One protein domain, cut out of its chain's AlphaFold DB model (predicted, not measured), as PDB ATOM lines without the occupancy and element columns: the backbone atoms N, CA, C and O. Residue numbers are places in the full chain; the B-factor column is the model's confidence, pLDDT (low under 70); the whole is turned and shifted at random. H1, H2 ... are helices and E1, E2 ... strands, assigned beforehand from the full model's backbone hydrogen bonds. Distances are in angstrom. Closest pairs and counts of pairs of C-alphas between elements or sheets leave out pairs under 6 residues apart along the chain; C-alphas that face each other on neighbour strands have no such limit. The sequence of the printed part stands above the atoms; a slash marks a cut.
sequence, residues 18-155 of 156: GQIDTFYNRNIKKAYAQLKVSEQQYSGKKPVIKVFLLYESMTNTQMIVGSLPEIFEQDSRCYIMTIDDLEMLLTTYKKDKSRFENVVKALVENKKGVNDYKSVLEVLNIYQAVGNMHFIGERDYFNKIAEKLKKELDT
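AT A GLANCE: This is residues 18 to 155 of the 156 residues of an uncharacterized protein of Eubacterium sp. CAG:38 (UniProt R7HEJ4). A small ribbon of two parallel strands, E1 and E2, sits in the middle, with the long helix H1 along one side by E1, the short H2 and H3 by E2, and a cluster of three crossed helices, H4, H5 and H6, on the other side. The last helix, H7, hangs off near H4, and its residues 146 to 152 stick out. The 138 printed residues hold seven named helices and two named strands, in the order H1 E1 H2 H3 E2 H4 H5 H6 H7, and the class is mostly helix. The whole is compact, with a radius of gyration of the C-alphas of 15.5 A, and rounded, spanning 40 by 36 by 28 A.

IN THESE COORDINATES: Find C-alpha 18 at (122.505, 131.246, 107.212); from there H1, residues 18 to 41, runs 34.8 A. Next look for E1, residues 50 to 54, whose first C-alpha is at (110.449, 112.902, 120.884). H2, residues 61 to 67, and H3, residues 69 to 72, lead to E2, residues 78 to 82. H4, residues 83 to 95, is 18.2 A long and H5, residues 97 to 109, 18.1 A. After H6, residues 120 to 126, comes H7, residues 141 to 153, ending 18.1 A on at C-alpha 153, (97.392, 107.509, 129.366).

HOW THE PARTS SIT: Begin at the sheet: E1 and E2 are parallel at 26 degrees, with N 52 and O 79 2.8 A apart and N 81 and O 52 2.9 A apart, within hydrogen-bond range. E1, H2 H3, E2 form a strand-helix-strand unit, two parallel neighbour strands with helices between, and its crossover is right-handed. The closest C-alphas of H1 and E1, Leu 35 and Lys 50, are 7.0 A apart; those of E2 and H6, Met 81 and Val 120, 6.4 A. H1, with residues 21 to 25 alone, only just touches H2, with 3 pairs of C-alphas within 8 A, the closest being Asp 21 and Ser 67 at 7.7 A; they are about perpendicular at 88 degrees. H4 touches H5 at a steep tilt of 47 degrees, opposite ways, closest at C-alphas Tyr 93 and Phe 100, 5.1 A. H4 also touches H6, the same way at a steep 46 degrees, closest at C-alphas Asp 85 and Leu 121, 6.1 A. H7 touches no helix but is near H4. Every O i to N i+4 pair is within hydrogen-bond range in H1, H2, H4, H5, H6 and H7; H3 is too short for one.

THE WHOLE: The C-alphas of Gly 18 and Thr 155, the two farthest apart, are 46.5 A apart. The printed part has no cut, and the link from H6 to H7, residues 127 to 140, is long. Mean pLDDT of the printed part is 76.4, with 46 residues under 70, among them 18 to 25 and 131 to 147.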
ATOM      1  N   GLY A  18     121.882 130.996 105.905       52.31
ATOM      2  CA  GLY A  18     122.505 131.246 107.212       52.31
ATOM      3  C   GLY A  18     121.543 131.751 108.302       52.31
ATOM      4  O   GLY A  18     121.746 131.488 109.495       52.31
ATOM      5  N   GLN A  19     120.468 132.452 107.925       48.94
ATOM      6  CA  GLN A  19     119.435 132.891 108.874       48.94
ATOM      7  C   GLN A  19     118.484 131.753 109.241       48.94
ATOM      8  O   GLN A  19     118.079 131.651 110.403       48.94
ATOM      9  N   ILE A  20     118.194 130.874 108.278       53.78
ATOM     10  CA  ILE A  20     117.519 129.590 108.499       53.78
ATOM     11  C   ILE A  20     118.297 128.787 109.548       53.78
ATOM     12  O   ILE A  20     117.727 128.450 110.586       53.78
ATOM     13  N   ASP A  21     119.601 128.580 109.359       58.22
ATOM     14  CA  ASP A  21     120.416 127.773 110.277       58.22
ATOM     15  C   ASP A  21     120.439 128.340 111.697       58.22
ATOM     16  O   ASP A  21     120.268 127.611 112.674       58.22
ATOM     17  N   THR A  22     120.577 129.659 111.846       62.28
ATOM     18  CA  THR A  22     120.597 130.292 113.174       62.28
ATOM     19  C   THR A  22     119.233 130.208 113.866       62.28
ATOM     20  O   THR A  22     119.155 129.952 115.074       62.28
ATOM     21  N   PHE A  23     118.149 130.403 113.111       64.44
ATOM     22  CA  PHE A  23     116.783 130.331 113.620       64.44
ATOM     23  C   PHE A  23     116.413 128.903 114.036       64.44
ATOM     24  O   PHE A  23     115.957 128.699 115.167       64.44
ATOM     25  N   TYR A  24     116.668 127.912 113.179       67.44
ATOM     26  CA  TYR A  24     116.419 126.504 113.490       67.44
ATOM     27  C   TYR A  24     117.299 126.031 114.645       67.44
ATOM     28  O   TYR A  24     116.767 125.475 115.604       67.44
ATOM     29  N   ASN A  25     118.594 126.363 114.658       69.75
ATOM     30  CA  ASN A  25     119.482 125.994 115.761       69.75
ATOM     31  C   ASN A  25     118.995 126.542 117.100       69.75
ATOM     32  O   ASN A  25     118.923 125.812 118.091       69.75
ATOM     33  N   ARG A  26     118.628 127.827 117.159       75.88
ATOM     34  CA  ARG A  26     118.194 128.440 118.420       75.88
ATOM     35  C   ARG A  26     116.844 127.902 118.887       75.88
ATOM     36  O   ARG A  26     116.662 127.709 120.091       75.88
ATOM     37  N   ASN A  27     115.907 127.674 117.971       79.75
ATOM     38  CA  ASN A  27     114.562 127.221 118.321       79.75
ATOM     39  C   ASN A  27     114.524 125.730 118.649       79.75
ATOM     40  O   ASN A  27     113.967 125.365 119.685       79.75
ATOM     41  N   ILE A  28     115.178 124.885 117.847       81.75
ATOM     42  CA  ILE A  28     115.229 123.439 118.082       81.75
ATOM     43  C   ILE A  28     115.978 123.143 119.379       81.75
ATOM     44  O   ILE A  28     115.487 122.350 120.171       81.75
ATOM     45  N   LYS A  29     117.084 123.834 119.696       84.94
ATOM     46  CA  LYS A  29     117.784 123.642 120.986       84.94
ATOM     47  C   LYS A  29     116.909 123.966 122.192       84.94
ATOM     48  O   LYS A  29     116.894 123.216 123.168       84.94
ATOM     49  N   LYS A  30     116.165 125.073 122.135       86.25
ATOM     50  CA  LYS A  30     115.235 125.452 123.209       86.25
ATOM     51  C   LYS A  30     114.096 124.447 123.344       86.25
ATOM     52  O   LYS A  30     113.812 124.005 124.454       86.25
ATOM     53  N   ALA A  31     113.479 124.071 122.227       86.81
ATOM     54  CA  ALA A  31     112.410 123.082 122.210       86.81
ATOM     55  C   ALA A  31     112.917 121.707 122.681       86.81
ATOM     56  O   ALA A  31     112.245 121.033 123.453       86.81
ATOM     57  N   TYR A  32     114.146 121.327 122.327       89.69
ATOM     58  CA  TYR A  32     114.785 120.107 122.805       89.69
ATOM     59  C   TYR A  32     114.996 120.115 124.321       89.69
ATOM     60  O   TYR A  32     114.687 119.134 124.992       89.69
ATOM     61  N   ALA A  33     115.466 121.232 124.885       88.62
ATOM     62  CA  ALA A  33     115.594 121.374 126.334       88.62
ATOM     63  C   ALA A  33     114.234 121.221 127.043       88.62
ATOM     64  O   ALA A  33     114.149 120.529 128.055       88.62
ATOM     65  N   GLN A  34     113.163 121.793 126.481       87.88
ATOM     66  CA  GLN A  34     111.797 121.612 126.993       87.88
ATOM     67  C   GLN A  34     111.325 120.152 126.892       87.88
ATOM     68  O   GLN A  34     110.717 119.636 127.833       87.88
ATOM     69  N   LEU A  35     111.641 119.464 125.790       89.56
ATOM     70  CA  LEU A  35     111.323 118.046 125.610       89.56
ATOM     71  C   LEU A  35     112.041 117.164 126.637       89.56
ATOM     72  O   LEU A  35     111.412 116.260 127.178       89.56
ATOM     73  N   LYS A  36     113.310 117.444 126.968       89.50
ATOM     74  CA  LYS A  36     114.031 116.701 128.020       89.50
ATOM     75  C   LYS A  36     113.373 116.843 129.386       89.50
ATOM     76  O   LYS A  36     113.233 115.854 130.095       89.50
ATOM     77  N   VAL A  37     112.969 118.061 129.750       89.06
ATOM     78  CA  VAL A  37     112.261 118.299 131.017       89.06
ATOM     79  C   VAL A  37     110.940 117.531 131.034       89.06
ATOM     80  O   VAL A  37     110.637 116.861 132.015       89.06
ATOM     81  N   SER A  38     110.198 117.556 129.924       87.88
ATOM     82  CA  SER A  38     108.935 116.819 129.793       87.88
ATOM     83  C   SER A  38     109.136 115.299 129.889       87.88
ATOM     84  O   SER A  38     108.362 114.624 130.558       87.88
ATOM     85  N   GLU A  39     110.195 114.756 129.279       87.75
ATOM     86  CA  GLU A  39     110.557 113.333 129.386       87.75
ATOM     87  C   GLU A  39     110.929 112.945 130.824       87.75
ATOM     88  O   GLU A  39     110.545 111.876 131.279       87.75
ATOM     89  N   GLN A  40     111.628 113.807 131.567       86.25
ATOM     90  CA  GLN A  40     111.968 113.559 132.976       86.25
ATOM     91  C   GLN A  40     110.749 113.605 133.905       86.25
ATOM     92  O   GLN A  40     110.722 112.919 134.923       86.25
ATOM     93  N   GLN A  41     109.760 114.433 133.572       88.38
ATOM     94  CA  GLN A  41     108.498 114.528 134.307       88.38
ATOM     95  C   GLN A  41     107.534 113.387 133.968       88.38
ATOM     96  O   GLN A  41     106.607 113.123 134.733       88.38
ATOM     97  N   TYR A  42     107.741 112.708 132.839       86.06
ATOM     98  CA  TYR A  42     106.959 111.543 132.466       86.06
ATOM     99  C   TYR A  42     107.296 110.363 133.387       86.06
ATOM    100  O   TYR A  42     108.395 109.816 133.361       86.06
ATOM    101  N   SER A  43     106.328 109.955 134.207       81.38
ATOM    102  CA  SER A  43     106.455 108.852 135.169       81.38
ATOM    103  C   SER A  43     106.182 107.465 134.572       81.38
ATOM    104  O   SER A  43     106.270 106.457 135.277       81.38
ATOM    105  N   GLY A  44     105.830 107.388 133.286       81.31
ATOM    106  CA  GLY A  44     105.484 106.131 132.635       81.31
ATOM    107  C   GLY A  44     106.698 105.246 132.349       81.31
ATOM    108  O   GLY A  44     107.817 105.707 132.140       81.31
ATOM    109  N   LYS A  45     106.468 103.929 132.300       83.56
ATOM    110  CA  LYS A  45     107.523 102.922 132.067       83.56
ATOM    111  C   LYS A  45     107.840 102.688 130.586       83.56
ATOM    112  O   LYS A  45     108.754 101.929 130.266       83.56
ATOM    113  N   LYS A  46     107.058 103.276 129.674       86.44
ATOM    114  CA  LYS A  46     107.210 103.072 128.229       86.44
ATOM    115  C   LYS A  46     108.290 104.000 127.656       86.44
ATOM    116  O   LYS A  46     108.453 105.117 128.142       86.44
ATOM    117  N   PRO A  47     109.018 103.571 126.609       87.19
ATOM    118  CA  PRO A  47     109.944 104.445 125.895       87.19
ATOM    119  C   PRO A  47     109.236 105.685 125.336       87.19
ATOM    120  O   PRO A  47     108.151 105.574 124.771       87.19
ATOM    121  N   VAL A  48     109.883 106.847 125.438       89.56
ATOM    122  CA  VAL A  48     109.376 108.109 124.883       89.56
ATOM    123  C   VAL A  48     110.056 108.388 123.544       89.56
ATOM    124  O   VAL A  48     111.285 108.422 123.458       89.56
ATOM    125  N   ILE A  49     109.249 108.605 122.505       90.31
ATOM    126  CA  ILE A  49     109.697 109.147 121.218       90.31
ATOM    127  C   ILE A  49     109.447 110.656 121.239       90.31
ATOM    128  O   ILE A  49     108.335 111.107 121.510       90.31
ATOM    129  N   LYS A  50     110.486 111.437 120.949       91.31
ATOM    130  CA  LYS A  50     110.449 112.902 120.884       91.31
ATOM    131  C   LYS A  50     110.380 113.332 119.428       91.31
ATOM    132  O   LYS A  50     111.193 112.885 118.623       91.31
ATOM    133  N   VAL A  51     109.440 114.211 119.097       89.38
ATOM    134  CA  VAL A  51     109.194 114.630 117.715       89.38
ATOM    135  C   VAL A  51     109.180 116.151 117.609       89.38
ATOM    136  O   VAL A  51     108.429 116.817 118.319       89.38
ATOM    137  N   PHE A  52     109.979 116.694 116.691       87.19
ATOM    138  CA  PHE A  52     109.815 118.049 116.172       87.19
ATOM    139  C   PHE A  52     108.919 117.994 114.939       87.19
ATOM    140  O   PHE A  52     109.310 117.425 113.920       87.19
ATOM    141  N   LEU A  53     107.718 118.563 115.048       85.50
ATOM    142  CA  LEU A  53     106.742 118.576 113.964       85.50
ATOM    143  C   LEU A  53     106.957 119.800 113.062       85.50
ATOM    144  O   LEU A  53     106.941 120.932 113.549       85.50
ATOM    145  N   LEU A  54     107.142 119.575 111.762       79.50
ATOM    146  CA  LEU A  54     107.359 120.622 110.760       79.50
ATOM    147  C   LEU A  54     106.165 120.749 109.806       79.50
ATOM    148  O   LEU A  54     105.610 119.747 109.358       79.50
ATOM    149  N   TYR A  55     105.801 121.993 109.480       68.00
ATOM    150  CA  TYR A  55     104.662 122.312 108.609       68.00
ATOM    151  C   TYR A  55     104.930 122.110 107.111       68.00
ATOM    152  O   TYR A  55     103.996 121.796 106.384       68.00
ATOM    153  N   GLU A  56     106.164 122.301 106.632       59.25
ATOM    154  CA  GLU A  56     106.487 122.232 105.200       59.25
ATOM    155  C   GLU A  56     107.520 121.144 104.887       59.25
ATOM    156  O   GLU A  56     108.535 121.022 105.574       59.25
ATOM    157  N   SER A  57     107.312 120.430 103.775       53.94
ATOM    158  CA  SER A  57     108.238 119.441 103.197       53.94
ATOM    159  C   SER A  57     109.506 120.054 102.575       53.94
ATOM    160  O   SER A  57     110.379 119.332 102.096       53.94
ATOM    161  N   MET A  58     109.624 121.388 102.570       48.28
ATOM    162  CA  MET A  58     110.667 122.127 101.847       48.28
ATOM    163  C   MET A  58     111.985 122.278 102.614       48.28
ATOM    164  O   MET A  58     113.008 122.599 102.009       48.28
ATOM    165  N   THR A  59     112.003 122.042 103.928       54.53
ATOM    166  CA  THR A  59     113.274 121.968 104.657       54.53
ATOM    167  C   THR A  59     113.765 120.534 104.620       54.53
ATOM    168  O   THR A  59     113.153 119.634 105.189       54.53
ATOM    169  N   ASN A  60     114.865 120.316 103.898       62.19
ATOM    170  CA  ASN A  60     115.514 119.018 103.801       62.19
ATOM    171  C   ASN A  60     115.794 118.521 105.228       62.19
ATOM    172  O   ASN A  60     116.692 119.025 105.897       62.19
ATOM    173  N   THR A  61     114.983 117.583 105.725       68.62
ATOM    174  CA  THR A  61     115.044 117.109 107.119       68.62
ATOM    175  C   THR A  61     116.447 116.600 107.453       68.62
ATOM    176  O   THR A  61     116.939 116.816 108.556       68.62
ATOM    177  N   GLN A  62     117.137 116.043 106.456       65.81
ATOM    178  CA  GLN A  62     118.532 115.621 106.545       65.81
ATOM    179  C   GLN A  62     119.502 116.788 106.797       65.81
ATOM    180  O   GLN A  62     120.461 116.628 107.544       65.81
ATOM    181  N   MET A  63     119.240 117.979 106.247       66.69
ATOM    182  CA  MET A  63     120.041 119.180 106.529       66.69
ATOM    183  C   MET A  63     119.868 119.649 107.975       66.69
ATOM    184  O   MET A  63     120.851 120.024 108.601       66.69
ATOM    185  N   ILE A  64     118.647 119.599 108.524       72.06
ATOM    186  CA  ILE A  64     118.402 119.983 109.926       72.06
ATOM    187  C   ILE A  64     119.010 118.954 110.884       72.06
ATOM    188  O   ILE A  64     119.627 119.315 111.883       72.06
ATOM    189  N   VAL A  65     118.847 117.662 110.588       73.00
ATOM    190  CA  VAL A  65     119.461 116.591 111.384       73.00
ATOM    191  C   VAL A  65     120.986 116.721 111.363       73.00
ATOM    192  O   VAL A  65     121.610 116.680 112.420       73.00
ATOM    193  N   GLY A  66     121.571 116.949 110.183       71.12
ATOM    194  CA  GLY A  66     123.012 117.118 110.009       71.12
ATOM    195  C   GLY A  66     123.582 118.408 110.605       71.12
ATOM    196  O   GLY A  66     124.761 118.439 110.947       71.12
ATOM    197  N   SER A  67     122.779 119.465 110.768       72.19
ATOM    198  CA  SER A  67     123.225 120.718 111.396       72.19
ATOM    199  C   SER A  67     123.169 120.696 112.927       72.19
ATOM    200  O   SER A  67     123.749 121.577 113.566       72.19
ATOM    201  N   LEU A  68     122.511 119.689 113.516       78.88
ATOM    202  CA  LEU A  68     122.320 119.526 114.962       78.88
ATOM    203  C   LEU A  68     122.718 118.118 115.459       78.88
ATOM    204  O   LEU A  68     121.914 117.446 116.129       78.88
ATOM    205  N   PRO A  69     123.946 117.644 115.173       78.62
ATOM    206  CA  PRO A  69     124.395 116.314 115.585       78.62
ATOM    207  C   PRO A  69     124.363 116.133 117.110       78.62
ATOM    208  O   PRO A  69     124.031 115.059 117.610       78.62
ATOM    209  N   GLU A  70     124.589 117.197 117.884       81.62
ATOM    210  CA  GLU A  70     124.533 117.168 119.348       81.62
ATOM    211  C   GLU A  70     123.150 116.807 119.909       81.62
ATOM    212  O   GLU A  70     123.042 116.400 121.064       81.62
ATOM    213  N   ILE A  71     122.091 116.958 119.110       85.56
ATOM    214  CA  ILE A  71     120.739 116.519 119.462       85.56
ATOM    215  C   ILE A  71     120.489 115.154 118.839       85.56
ATOM    216  O   ILE A  71     120.170 114.188 119.534       85.56
ATOM    217  N   PHE A  72     120.616 115.076 117.515       82.19
ATOM    218  CA  PHE A  72     120.078 113.950 116.775       82.19
ATOM    219  C   PHE A  72     120.987 112.726 116.773       82.19
ATOM    220  O   PHE A  72     120.446 111.637 116.624       82.19
ATOM    221  N   GLU A  73     122.296 112.848 116.998       80.25
ATOM    222  CA  GLU A  73     123.179 111.688 117.196       80.25
ATOM    223  C   GLU A  73     123.152 111.199 118.651       80.25
ATOM    224  O   GLU A  73     123.199 109.996 118.898       80.25
ATOM    225  N   GLN A  74     123.024 112.115 119.619       80.38
ATOM    226  CA  GLN A  74     123.026 111.775 121.048       80.38
ATOM    227  C   GLN A  74     121.692 111.189 121.534       80.38
ATOM    228  O   GLN A  74     121.669 110.402 122.481       80.38
ATOM    229  N   ASP A  75     120.576 111.566 120.905       86.25
ATOM    230  CA  ASP A  75     119.234 111.122 121.280       86.25
ATOM    231  C   ASP A  75     118.597 110.301 120.158       86.25
ATOM    232  O   ASP A  75     117.978 110.818 119.217       86.25
ATOM    233  N   SER A  76     118.749 108.980 120.256       82.88
ATOM    234  CA  SER A  76     118.276 108.039 119.237       82.88
ATOM    235  C   SER A  76     116.763 108.070 119.029       82.88
ATOM    236  O   SER A  76     116.299 107.787 117.930       82.88
ATOM    237  N   ARG A  77     115.997 108.496 120.039       88.94
ATOM    238  CA  ARG A  77     114.528 108.550 119.998       88.94
ATOM    239  C   ARG A  77     113.993 109.947 119.690       88.94
ATOM    240  O   ARG A  77     112.803 110.199 119.866       88.94
ATOM    241  N   CYS A  78     114.864 110.862 119.264       89.56
ATOM    242  CA  CYS A  78     114.489 112.192 118.811       89.56
ATOM    243  C   CYS A  78     114.452 112.257 117.278       89.56
ATOM    244  O   CYS A  78     115.429 111.907 116.603       89.56
ATOM    245  N   TYR A  79     113.316 112.706 116.746       88.00
ATOM    246  CA  TYR A  79     113.021 112.756 115.320       88.00
ATOM    247  C   TYR A  79     112.517 114.122 114.893       88.00
ATOM    248  O   TYR A  79     111.866 114.840 115.650       88.00
ATOM    249  N   ILE A  80     112.770 114.425 113.631       86.19
ATOM    250  CA  ILE A  80     112.015 115.414 112.880       86.19
ATOM    251  C   ILE A  80     110.956 114.649 112.089       86.19
ATOM    252  O   ILE A  80     111.244 113.593 111.522       86.19
ATOM    253  N   MET A  81     109.733 115.162 112.096       87.38
ATOM    254  CA  MET A  81     108.585 114.582 111.408       87.38
ATOM    255  C   MET A  81     107.831 115.714 110.719       87.38
ATOM    256  O   MET A  81     107.609 116.768 111.318       87.38
ATOM    257  N   THR A  82     107.434 115.518 109.469       83.94
ATOM    258  CA  THR A  82     106.521 116.454 108.801       83.94
ATOM    259  C   THR A  82     105.074 116.173 109.205       83.94
ATOM    260  O   THR A  82     104.759 115.109 109.746       83.94
ATOM    261  N   ILE A  83     104.169 117.120 108.947       83.06
ATOM    262  CA  ILE A  83     102.727 116.866 109.097       83.06
ATOM    263  C   ILE A  83     102.300 115.664 108.249       83.06
ATOM    264  O   ILE A  83     101.569 114.821 108.758       83.06
ATOM    265  N   ASP A  84     102.828 115.533 107.031       82.50
ATOM    266  CA  ASP A  84     102.537 114.397 106.153       82.50
ATOM    267  C   ASP A  84     102.991 113.072 106.791       82.50
ATOM    268  O   ASP A  84     102.228 112.111 106.837       82.50
ATOM    269  N   ASP A  85     104.196 113.012 107.366       86.94
ATOM    270  CA  ASP A  85     104.685 111.813 108.067       86.94
ATOM    271  C   ASP A  85     103.800 111.431 109.259       86.94
ATOM    272  O   ASP A  85     103.504 110.251 109.479       86.94
ATOM    273  N   LEU A  86     103.353 112.428 110.026       88.56
ATOM    274  CA  LEU A  86     102.431 112.211 111.137       88.56
ATOM    275  C   LEU A  86     101.083 111.692 110.627       88.56
ATOM    276  O   LEU A  86     100.538 110.729 111.166       88.56
ATOM    277  N   GLU A  87     100.558 112.294 109.567       85.06
ATOM    278  CA  GLU A  87      99.342 111.871 108.879       85.06
ATOM    279  C   GLU A  87      99.436 110.417 108.384       85.06
ATOM    280  O   GLU A  87      98.495 109.633 108.581       85.06
ATOM    281  N   MET A  88     100.593 110.020 107.848       86.31
ATOM    282  CA  MET A  88     100.908 108.638 107.471       86.31
ATOM    283  C   MET A  88     100.899 107.683 108.652       86.31
ATOM    284  O   MET A  88     100.250 106.626 108.608       86.31
ATOM    285  N   LEU A  89     101.546 108.073 109.744       89.62
ATOM    286  CA  LEU A  89     101.601 107.281 110.962       89.62
ATOM    287  C   LEU A  89     100.198 107.074 111.570       89.62
ATOM    288  O   LEU A  89      99.819 105.948 111.908       89.62
ATOM    289  N   LEU A  90      99.387 108.134 111.643       88.50
ATOM    290  CA  LEU A  90      98.027 108.094 112.197       88.50
ATOM    291  C   LEU A  90      97.048 107.318 111.305       88.50
ATOM    292  O   LEU A  90      96.212 106.555 111.802       88.50
ATOM    293  N   THR A  91      97.159 107.467 109.985       85.94
ATOM    294  CA  THR A  91      96.371 106.678 109.026       85.94
ATOM    295  C   THR A  91      96.678 105.191 109.166       85.94
ATOM    296  O   THR A  91      95.760 104.366 109.144       85.94
ATOM    297  N   THR A  92      97.952 104.854 109.370       88.56
ATOM    298  CA  THR A  92      98.393 103.477 109.603       88.56
ATOM    299  C   THR A  92      97.804 102.926 110.895       88.56
ATOM    300  O   THR A  92      97.196 101.863 110.853       88.56
ATOM    301  N   TYR A  93      97.846 103.674 112.005       89.69
ATOM    302  CA  TYR A  93      97.190 103.268 113.260       89.69
ATOM    303  C   TYR A  93      95.703 102.938 113.067       89.69
ATOM    304  O   TYR A  93      95.209 101.937 113.586       89.69
ATOM    305  N   LYS A  94      94.985 103.768 112.299       86.25
ATOM    306  CA  LYS A  94      93.547 103.593 112.061       86.25
ATOM    307  C   LYS A  94      93.226 102.374 111.192       86.25
ATOM    308  O   LYS A  94      92.194 101.745 111.412       86.25
ATOM    309  N   LYS A  95      94.045 102.085 110.176       87.12
ATOM    310  CA  LYS A  95      93.766 101.039 109.176       87.12
ATOM    311  C   LYS A  95      94.395  99.689 109.519       87.12
ATOM    312  O   LYS A  95      93.803  98.661 109.214       87.12
ATOM    313  N   ASP A  96      95.582  99.696 110.113       88.56
ATOM    314  CA  ASP A  96      96.409  98.513 110.341       88.56
ATOM    315  C   ASP A  96      97.258  98.700 111.611       88.56
ATOM    316  O   ASP A  96      98.398  99.175 111.586       88.56
ATOM    317  N   LYS A  97      96.673  98.324 112.755       90.75
ATOM    318  CA  LYS A  97      97.306  98.479 114.070       90.75
ATOM    319  C   LYS A  97      98.611  97.682 114.189       90.75
ATOM    320  O   LYS A  97      99.556  98.178 114.790       90.75
ATOM    321  N   SER A  98      98.689  96.494 113.585       93.25
ATOM    322  CA  SER A  98      99.905  95.668 113.624       93.25
ATOM    323  C   SER A  98     101.050  96.338 112.863       93.25
ATOM    324  O   SER A  98     102.173  96.417 113.363       93.25
ATOM    325  N   ARG A  99     100.768  96.907 111.685       92.56
ATOM    326  CA  ARG A  99     101.754  97.692 110.931       92.56
ATOM    327  C   ARG A  99     102.195  98.937 111.686       92.56
ATOM    328  O   ARG A  99     103.386  99.228 111.712       92.56
ATOM    329  N   PHE A 100     101.267  99.638 112.334       92.81
ATOM    330  CA  PHE A 100     101.605 100.775 113.189       92.81
ATOM    331  C   PHE A 100     102.536 100.371 114.338       92.81
ATOM    332  O   PHE A 100     103.552 101.025 114.555       92.81
ATOM    333  N   GLU A 101     102.233  99.279 115.044       93.25
ATOM    334  CA  GLU A 101     103.081  98.769 116.129       93.25
ATOM    335  C   GLU A 101     104.487  98.416 115.626       93.25
ATOM    336  O   GLU A 101     105.471  98.756 116.282       93.25
ATOM    337  N   ASN A 102     104.599  97.829 114.430       94.38
ATOM    338  CA  ASN A 102     105.889  97.547 113.797       94.38
ATOM    339  C   ASN A 102     106.674  98.826 113.460       94.38
ATOM    340  O   ASN A 102     107.875  98.887 113.721       94.38
ATOM    341  N   VAL A 103     106.003  99.862 112.942       93.62
ATOM    342  CA  VAL A 103     106.614 101.177 112.681       93.62
ATOM    343  C   VAL A 103     107.109 101.813 113.979       93.62
ATOM    344  O   VAL A 103     108.263 102.229 114.057       93.62
ATOM    345  N   VAL A 104     106.273 101.863 115.021       93.38
ATOM    346  CA  VAL A 104     106.652 102.445 116.319       93.38
ATOM    347  C   VAL A 104     107.810 101.674 116.940       93.38
ATOM    348  O   VAL A 104     108.760 102.288 117.417       93.38
ATOM    349  N   LYS A 105     107.782 100.338 116.884       93.19
ATOM    350  CA  LYS A 105     108.885  99.500 117.362       93.19
ATOM    351  C   LYS A 105     110.189  99.823 116.633       93.19
ATOM    352  O   LYS A 105     111.206 100.024 117.290       93.19
ATOM    353  N   ALA A 106     110.151  99.957 115.309       91.81
ATOM    354  CA  ALA A 106     111.319 100.340 114.526       91.81
ATOM    355  C   ALA A 106     111.845 101.741 114.873       91.81
ATOM    356  O   ALA A 106     113.057 101.933 114.904       91.81
ATOM    357  N   LEU A 107     110.967 102.702 115.183       91.81
ATOM    358  CA  LEU A 107     111.378 104.022 115.681       91.81
ATOM    359  C   LEU A 107     112.005 103.939 117.084       91.81
ATOM    360  O   LEU A 107     112.968 104.640 117.367       91.81
ATOM    361  N   VAL A 108     111.511 103.073 117.972       90.75
ATOM    362  CA  VAL A 108     112.116 102.882 119.306       90.75
ATOM    363  C   VAL A 108     113.490 102.209 119.217       90.75
ATOM    364  O   VAL A 108     114.401 102.581 119.956       90.75
ATOM    365  N   GLU A 109     113.639 101.222 118.335       88.06
ATOM    366  CA  GLU A 109     114.845 100.391 118.195       88.06
ATOM    367  C   GLU A 109     115.879 100.965 117.212       88.06
ATOM    368  O   GLU A 109     116.938 100.365 117.004       88.06
ATOM    369  N   ASN A 110     115.592 102.120 116.609       80.94
ATOM    370  CA  ASN A 110     116.439 102.751 115.604       80.94
ATOM    371  C   ASN A 110     117.829 103.069 116.190       80.94
ATOM    372  O   ASN A 110     117.967 103.848 117.140       80.94
ATOM    373  N   LYS A 111     118.876 102.449 115.634       67.81
ATOM    374  CA  LYS A 111     120.263 102.678 116.049       67.81
ATOM    375  C   LYS A 111     120.841 103.817 115.225       67.81
ATOM    376  O   LYS A 111     120.788 103.780 114.004       67.81
ATOM    377  N   LYS A 112     121.444 104.808 115.881       63.81
ATOM    378  CA  LYS A 112     122.081 105.930 115.186       63.81
ATOM    379  C   LYS A 112     123.594 105.735 115.145       63.81
ATOM    380  O   LYS A 112     124.297 106.066 116.092       63.81
ATOM    381  N   GLY A 113     124.077 105.146 114.055       55.00
ATOM    382  CA  GLY A 113     125.437 105.384 113.569       55.00
ATOM    383  C   GLY A 113     125.405 106.483 112.506       55.00
ATOM    384  O   GLY A 113     124.368 106.669 111.871       55.00
ATOM    385  N   VAL A 114     126.529 107.172 112.277       47.66
ATOM    386  CA  VAL A 114     126.670 108.293 111.314       47.66
ATOM    387  C   VAL A 114     126.138 107.957 109.900       47.66
ATOM    388  O   VAL A 114     125.741 108.854 109.169       47.66
ATOM    389  N   ASN A 115     126.040 106.668 109.548       53.62
ATOM    390  CA  ASN A 115     125.540 106.175 108.256       53.62
ATOM    391  C   ASN A 115     124.227 105.354 108.317       53.62
ATOM    392  O   ASN A 115     123.851 104.776 107.302       53.62
ATOM    393  N   ASP A 116     123.546 105.249 109.465       62.53
ATOM    394  CA  ASP A 116     122.352 104.380 109.636       62.53
ATOM    395  C   ASP A 116     121.142 105.128 110.233       62.53
ATOM    396  O   ASP A 116     120.203 104.520 110.745       62.53
ATOM    397  N   TYR A 117     121.143 106.469 110.193       67.75
ATOM    398  CA  TYR A 117     119.971 107.249 110.593       67.75
ATOM    399  C   TYR A 117     118.825 107.026 109.602       67.75
ATOM    400  O   TYR A 117     118.851 107.548 108.490       67.75
ATOM    401  N   LYS A 118     117.793 106.301 110.040       79.94
ATOM    402  CA  LYS A 118     116.543 106.179 109.284       79.94
ATOM    403  C   LYS A 118     115.575 107.275 109.690       79.94
ATOM    404  O   LYS A 118     115.160 107.328 110.854       79.94
ATOM    405  N   SER A 119     115.205 108.123 108.733       83.81
ATOM    406  CA  SER A 119     114.148 109.123 108.919       83.81
ATOM    407  C   SER A 119     112.785 108.459 109.168       83.81
ATOM    408  O   SER A 119     112.581 107.283 108.859       83.81
ATOM    409  N   VAL A 120     111.822 109.208 109.718       87.62
ATOM    410  CA  VAL A 120     110.453 108.695 109.932       87.62
ATOM    411  C   VAL A 120     109.850 108.209 108.613       87.62
ATOM    412  O   VAL A 120     109.292 107.113 108.561       87.62
ATOM    413  N   LEU A 121     110.026 108.983 107.542       86.25
ATOM    414  CA  LEU A 121     109.561 108.634 106.206       86.25
ATOM    415  C   LEU A 121     110.186 107.332 105.690       86.25
ATOM    416  O   LEU A 121     109.491 106.496 105.116       86.25
ATOM    417  N   GLU A 122     111.487 107.120 105.894       85.81
ATOM    418  CA  GLU A 122     112.145 105.864 105.511       85.81
ATOM    419  C   GLU A 122     111.575 104.668 106.272       85.81
ATOM    420  O   GLU A 122     111.283 103.638 105.663       85.81
ATOM    421  N   VAL A 123     111.353 104.804 107.583       90.06
ATOM    422  CA  VAL A 123     110.727 103.741 108.383       90.06
ATOM    423  C   VAL A 123     109.311 103.458 107.879       90.06
ATOM    424  O   VAL A 123     108.970 102.302 107.639       90.06
ATOM    425  N   LEU A 124     108.500 104.490 107.641       88.25
ATOM    426  CA  LEU A 124     107.160 104.331 107.071       88.25
ATOM    427  C   LEU A 124     107.201 103.610 105.714       88.25
ATOM    428  O   LEU A 124     106.392 102.713 105.472       88.25
ATOM    429  N   ASN A 125     108.163 103.940 104.850       87.31
ATOM    430  CA  ASN A 125     108.345 103.277 103.557       87.31
ATOM    431  C   ASN A 125     108.695 101.790 103.704       87.31
ATOM    432  O   ASN A 125     108.079 100.959 103.034       87.31
ATOM    433  N   ILE A 126     109.626 101.439 104.600       88.94
ATOM    434  CA  ILE A 126     110.037 100.045 104.853       88.94
ATOM    435  C   ILE A 126     108.830  99.177 105.225       88.94
ATOM    436  O   ILE A 126     108.697  98.053 104.740       88.94
ATOM    437  N   TYR A 127     107.925  99.710 106.045       89.06
ATOM    438  CA  TYR A 127     106.722  98.999 106.481       89.06
ATOM    439  C   TYR A 127     105.522  99.182 105.545       89.06
ATOM    440  O   TYR A 127     104.412  98.793 105.908       89.06
ATOM    441  N   GLN A 128     105.715  99.754 104.350       84.81
ATOM    442  CA  GLN A 128     104.644 100.023 103.380       84.81
ATOM    443  C   GLN A 128     103.476 100.803 104.013       84.81
ATOM    444  O   GLN A 128     102.299 100.551 103.745       84.81
ATOM    445  N   ALA A 129     103.806 101.731 104.910       79.69
ATOM    446  CA  ALA A 129     102.882 102.652 105.564       79.69
ATOM    447  C   ALA A 129     102.708 103.962 104.768       79.69
ATOM    448  O   ALA A 129     102.022 104.877 105.216       79.69
ATOM    449  N   VAL A 130     103.306 104.041 103.573       70.88
ATOM    450  CA  VAL A 130     103.198 105.175 102.650       70.88
ATOM    451  C   VAL A 130     102.069 104.915 101.655       70.88
ATOM    452  O   VAL A 130     101.984 103.850 101.045       70.88
ATOM    453  N   GLY A 131     101.163 105.879 101.512       62.47
ATOM    454  CA  GLY A 131      99.983 105.777 100.657       62.47
ATOM    455  C   GLY A 131      99.439 107.154 100.296       62.47
ATOM    456  O   GLY A 131      99.824 108.148 100.899       62.47
ATOM    457  N   ASN A 132      98.553 107.213  99.297       50.88
ATOM    458  CA  ASN A 132      97.992 108.463  98.785       50.88
ATOM    459  C   ASN A 132      97.111 109.119  99.864       50.88
ATOM    460  O   ASN A 132      95.979 108.692 100.108       50.88
ATOM    461  N   MET A 133      97.675 110.097 100.567       57.69
ATOM    462  CA  MET A 133      97.082 110.724 101.744       57.69
ATOM    463  C   MET A 133      96.657 112.138 101.424       57.69
ATOM    464  O   MET A 133      97.229 113.117 101.871       57.69
ATOM    465  N   HIS A 134      95.572 112.232 100.670       44.88
ATOM    466  CA  HIS A 134      94.668 113.336 100.908       44.88
ATOM    467  C   HIS A 134      93.707 112.897 102.007       44.88
ATOM    468  O   HIS A 134      92.865 112.020 101.793       44.88
ATOM    469  N   PHE A 135      93.811 113.513 103.184       48.00
ATOM    470  CA  PHE A 135      92.705 113.579 104.136       48.00
ATOM    471  C   PHE A 135      91.541 114.340 103.473       48.00
ATOM    472  O   PHE A 135      91.323 115.528 103.701       48.00
ATOM    473  N   ILE A 136      90.794 113.669 102.593       47.16
ATOM    474  CA  ILE A 136      89.531 114.190 102.074       47.16
ATOM    475  C   ILE A 136      88.492 113.980 103.178       47.16
ATOM    476  O   ILE A 136      87.935 112.893 103.320       47.16
ATOM    477  N   GLY A 137      88.265 115.025 103.975       46.31
ATOM    478  CA  GLY A 137      87.121 115.137 104.886       46.31
ATOM    479  C   GLY A 137      87.503 115.398 106.343       46.31
ATOM    480  O   GLY A 137      87.939 114.487 107.029       46.31
ATOM    481  N   GLU A 138      87.263 116.636 106.791       45.91
ATOM    482  CA  GLU A 138      87.277 117.166 108.173       45.91
ATOM    483  C   GLU A 138      88.609 117.190 108.947       45.91
ATOM    484  O   GLU A 138      89.057 116.211 109.523       45.91
ATOM    485  N   ARG A 139      89.188 118.390 109.067       47.81
ATOM    486  CA  ARG A 139      90.483 118.735 109.692       47.81
ATOM    487  C   ARG A 139      90.602 118.513 111.216       47.81
ATOM    488  O   ARG A 139      91.492 119.088 111.830       47.81
ATOM    489  N   ASP A 140      89.745 117.710 111.843       50.12
ATOM    490  CA  ASP A 140      89.684 117.565 113.310       50.12
ATOM    491  C   ASP A 140      90.027 116.144 113.798       50.12
ATOM    492  O   ASP A 140      89.395 115.573 114.688       50.12
ATOM    493  N   TYR A 141      91.022 115.517 113.164       56.16
ATOM    494  CA  TYR A 141      91.517 114.194 113.565       56.16
ATOM    495  C   TYR A 141      92.525 114.265 114.703       56.16
ATOM    496  O   TYR A 141      92.531 113.382 115.559       56.16
ATOM    497  N   PHE A 142      93.344 115.320 114.736       54.19
ATOM    498  CA  PHE A 142      94.357 115.483 115.771       54.19
ATOM    499  C   PHE A 142      93.714 115.572 117.156       54.19
ATOM    500  O   PHE A 142      94.118 114.830 118.041       54.19
ATOM    501  N   ASN A 143      92.648 116.363 117.325       59.06
ATOM    502  CA  ASN A 143      91.947 116.442 118.609       59.06
ATOM    503  C   ASN A 143      91.291 115.111 118.990       59.06
ATOM    504  O   ASN A 143      91.422 114.674 120.126       59.06
ATOM    505  N   LYS A 144      90.646 114.409 118.046       65.00
ATOM    506  CA  LYS A 144      90.034 113.095 118.322       65.00
ATOM    507  C   LYS A 144      91.067 112.053 118.762       65.00
ATOM    508  O   LYS A 144      90.787 111.245 119.645       65.00
ATOM    509  N   ILE A 145      92.252 112.065 118.150       63.16
ATOM    510  CA  ILE A 145      93.345 111.144 118.480       63.16
ATOM    511  C   ILE A 145      94.030 111.566 119.783       63.16
ATOM    512  O   ILE A 145      94.264 110.710 120.629       63.16
ATOM    513  N   ALA A 146      94.281 112.860 119.988       65.31
ATOM    514  CA  ALA A 146      94.853 113.396 121.220       65.31
ATOM    515  C   ALA A 146      93.961 113.096 122.434       65.31
ATOM    516  O   ALA A 146      94.454 112.608 123.444       65.31
ATOM    517  N   GLU A 147      92.645 113.286 122.313       69.81
ATOM    518  CA  GLU A 147      91.678 112.949 123.365       69.81
ATOM    519  C   GLU A 147      91.637 111.447 123.660       69.81
ATOM    520  O   GLU A 147      91.531 111.034 124.816       69.81
ATOM    521  N   LYS A 148      91.747 110.602 122.629       73.69
ATOM    522  CA  LYS A 148      91.800 109.149 122.819       73.69
ATOM    523  C   LYS A 148      93.099 108.712 123.502       73.69
ATOM    524  O   LYS A 148      93.043 107.938 124.450       73.69
ATOM    525  N   LEU A 149      94.242 109.238 123.058       68.38
ATOM    526  CA  LEU A 149      95.548 108.969 123.664       68.38
ATOM    527  C   LEU A 149      95.605 109.460 125.113       68.38
ATOM    528  O   LEU A 149      96.131 108.756 125.965       68.38
ATOM    529  N   LYS A 150      95.014 110.622 125.411       70.25
ATOM    530  CA  LYS A 150      94.909 111.152 126.774       70.25
ATOM    531  C   LYS A 150      94.154 110.193 127.696       70.25
ATOM    532  O   LYS A 150      94.664 109.842 128.749       70.25
ATOM    533  N   LYS A 151      93.005 109.671 127.253       71.94
ATOM    534  CA  LYS A 151      92.245 108.659 128.010       71.94
ATOM    535  C   LYS A 151      93.029 107.367 128.242       71.94
ATOM    536  O   LYS A 151      92.931 106.797 129.322       71.94
ATOM    537  N   GLU A 152      93.781 106.905 127.243       68.06
ATOM    538  CA  GLU A 152      94.622 105.699 127.345       68.06
ATOM    539  C   GLU A 152      95.864 105.906 128.236       68.06
ATOM    540  O   GLU A 152      96.421 104.931 128.729       68.06
ATOM    541  N   LEU A 153      96.300 107.153 128.451       57.22
ATOM    542  CA  LEU A 153      97.392 107.509 129.366       57.22
ATOM    543  C   LEU A 153      96.908 107.757 130.805       57.22
ATOM    544  O   LEU A 153      97.665 107.514 131.736       57.22
ATOM    545  N   ASP A 154      95.660 108.201 130.984       57.38
ATOM    546  CA  ASP A 154      95.022 108.417 132.295       57.38
ATOM    547  C   ASP A 154      94.482 107.114 132.933       57.38
ATOM    548  O   ASP A 154      93.897 107.152 134.014       57.38
ATOM    549  N   THR A 155      94.615 105.963 132.259       49.31
ATOM    550  CA  THR A 155      94.098 104.657 132.724       49.31
ATOM    551  C   THR A 155      95.154 103.706 133.307       49.31
ATOM    552  O   THR A 155      94.831 102.540 133.534       49.31
TER     553      THR A 155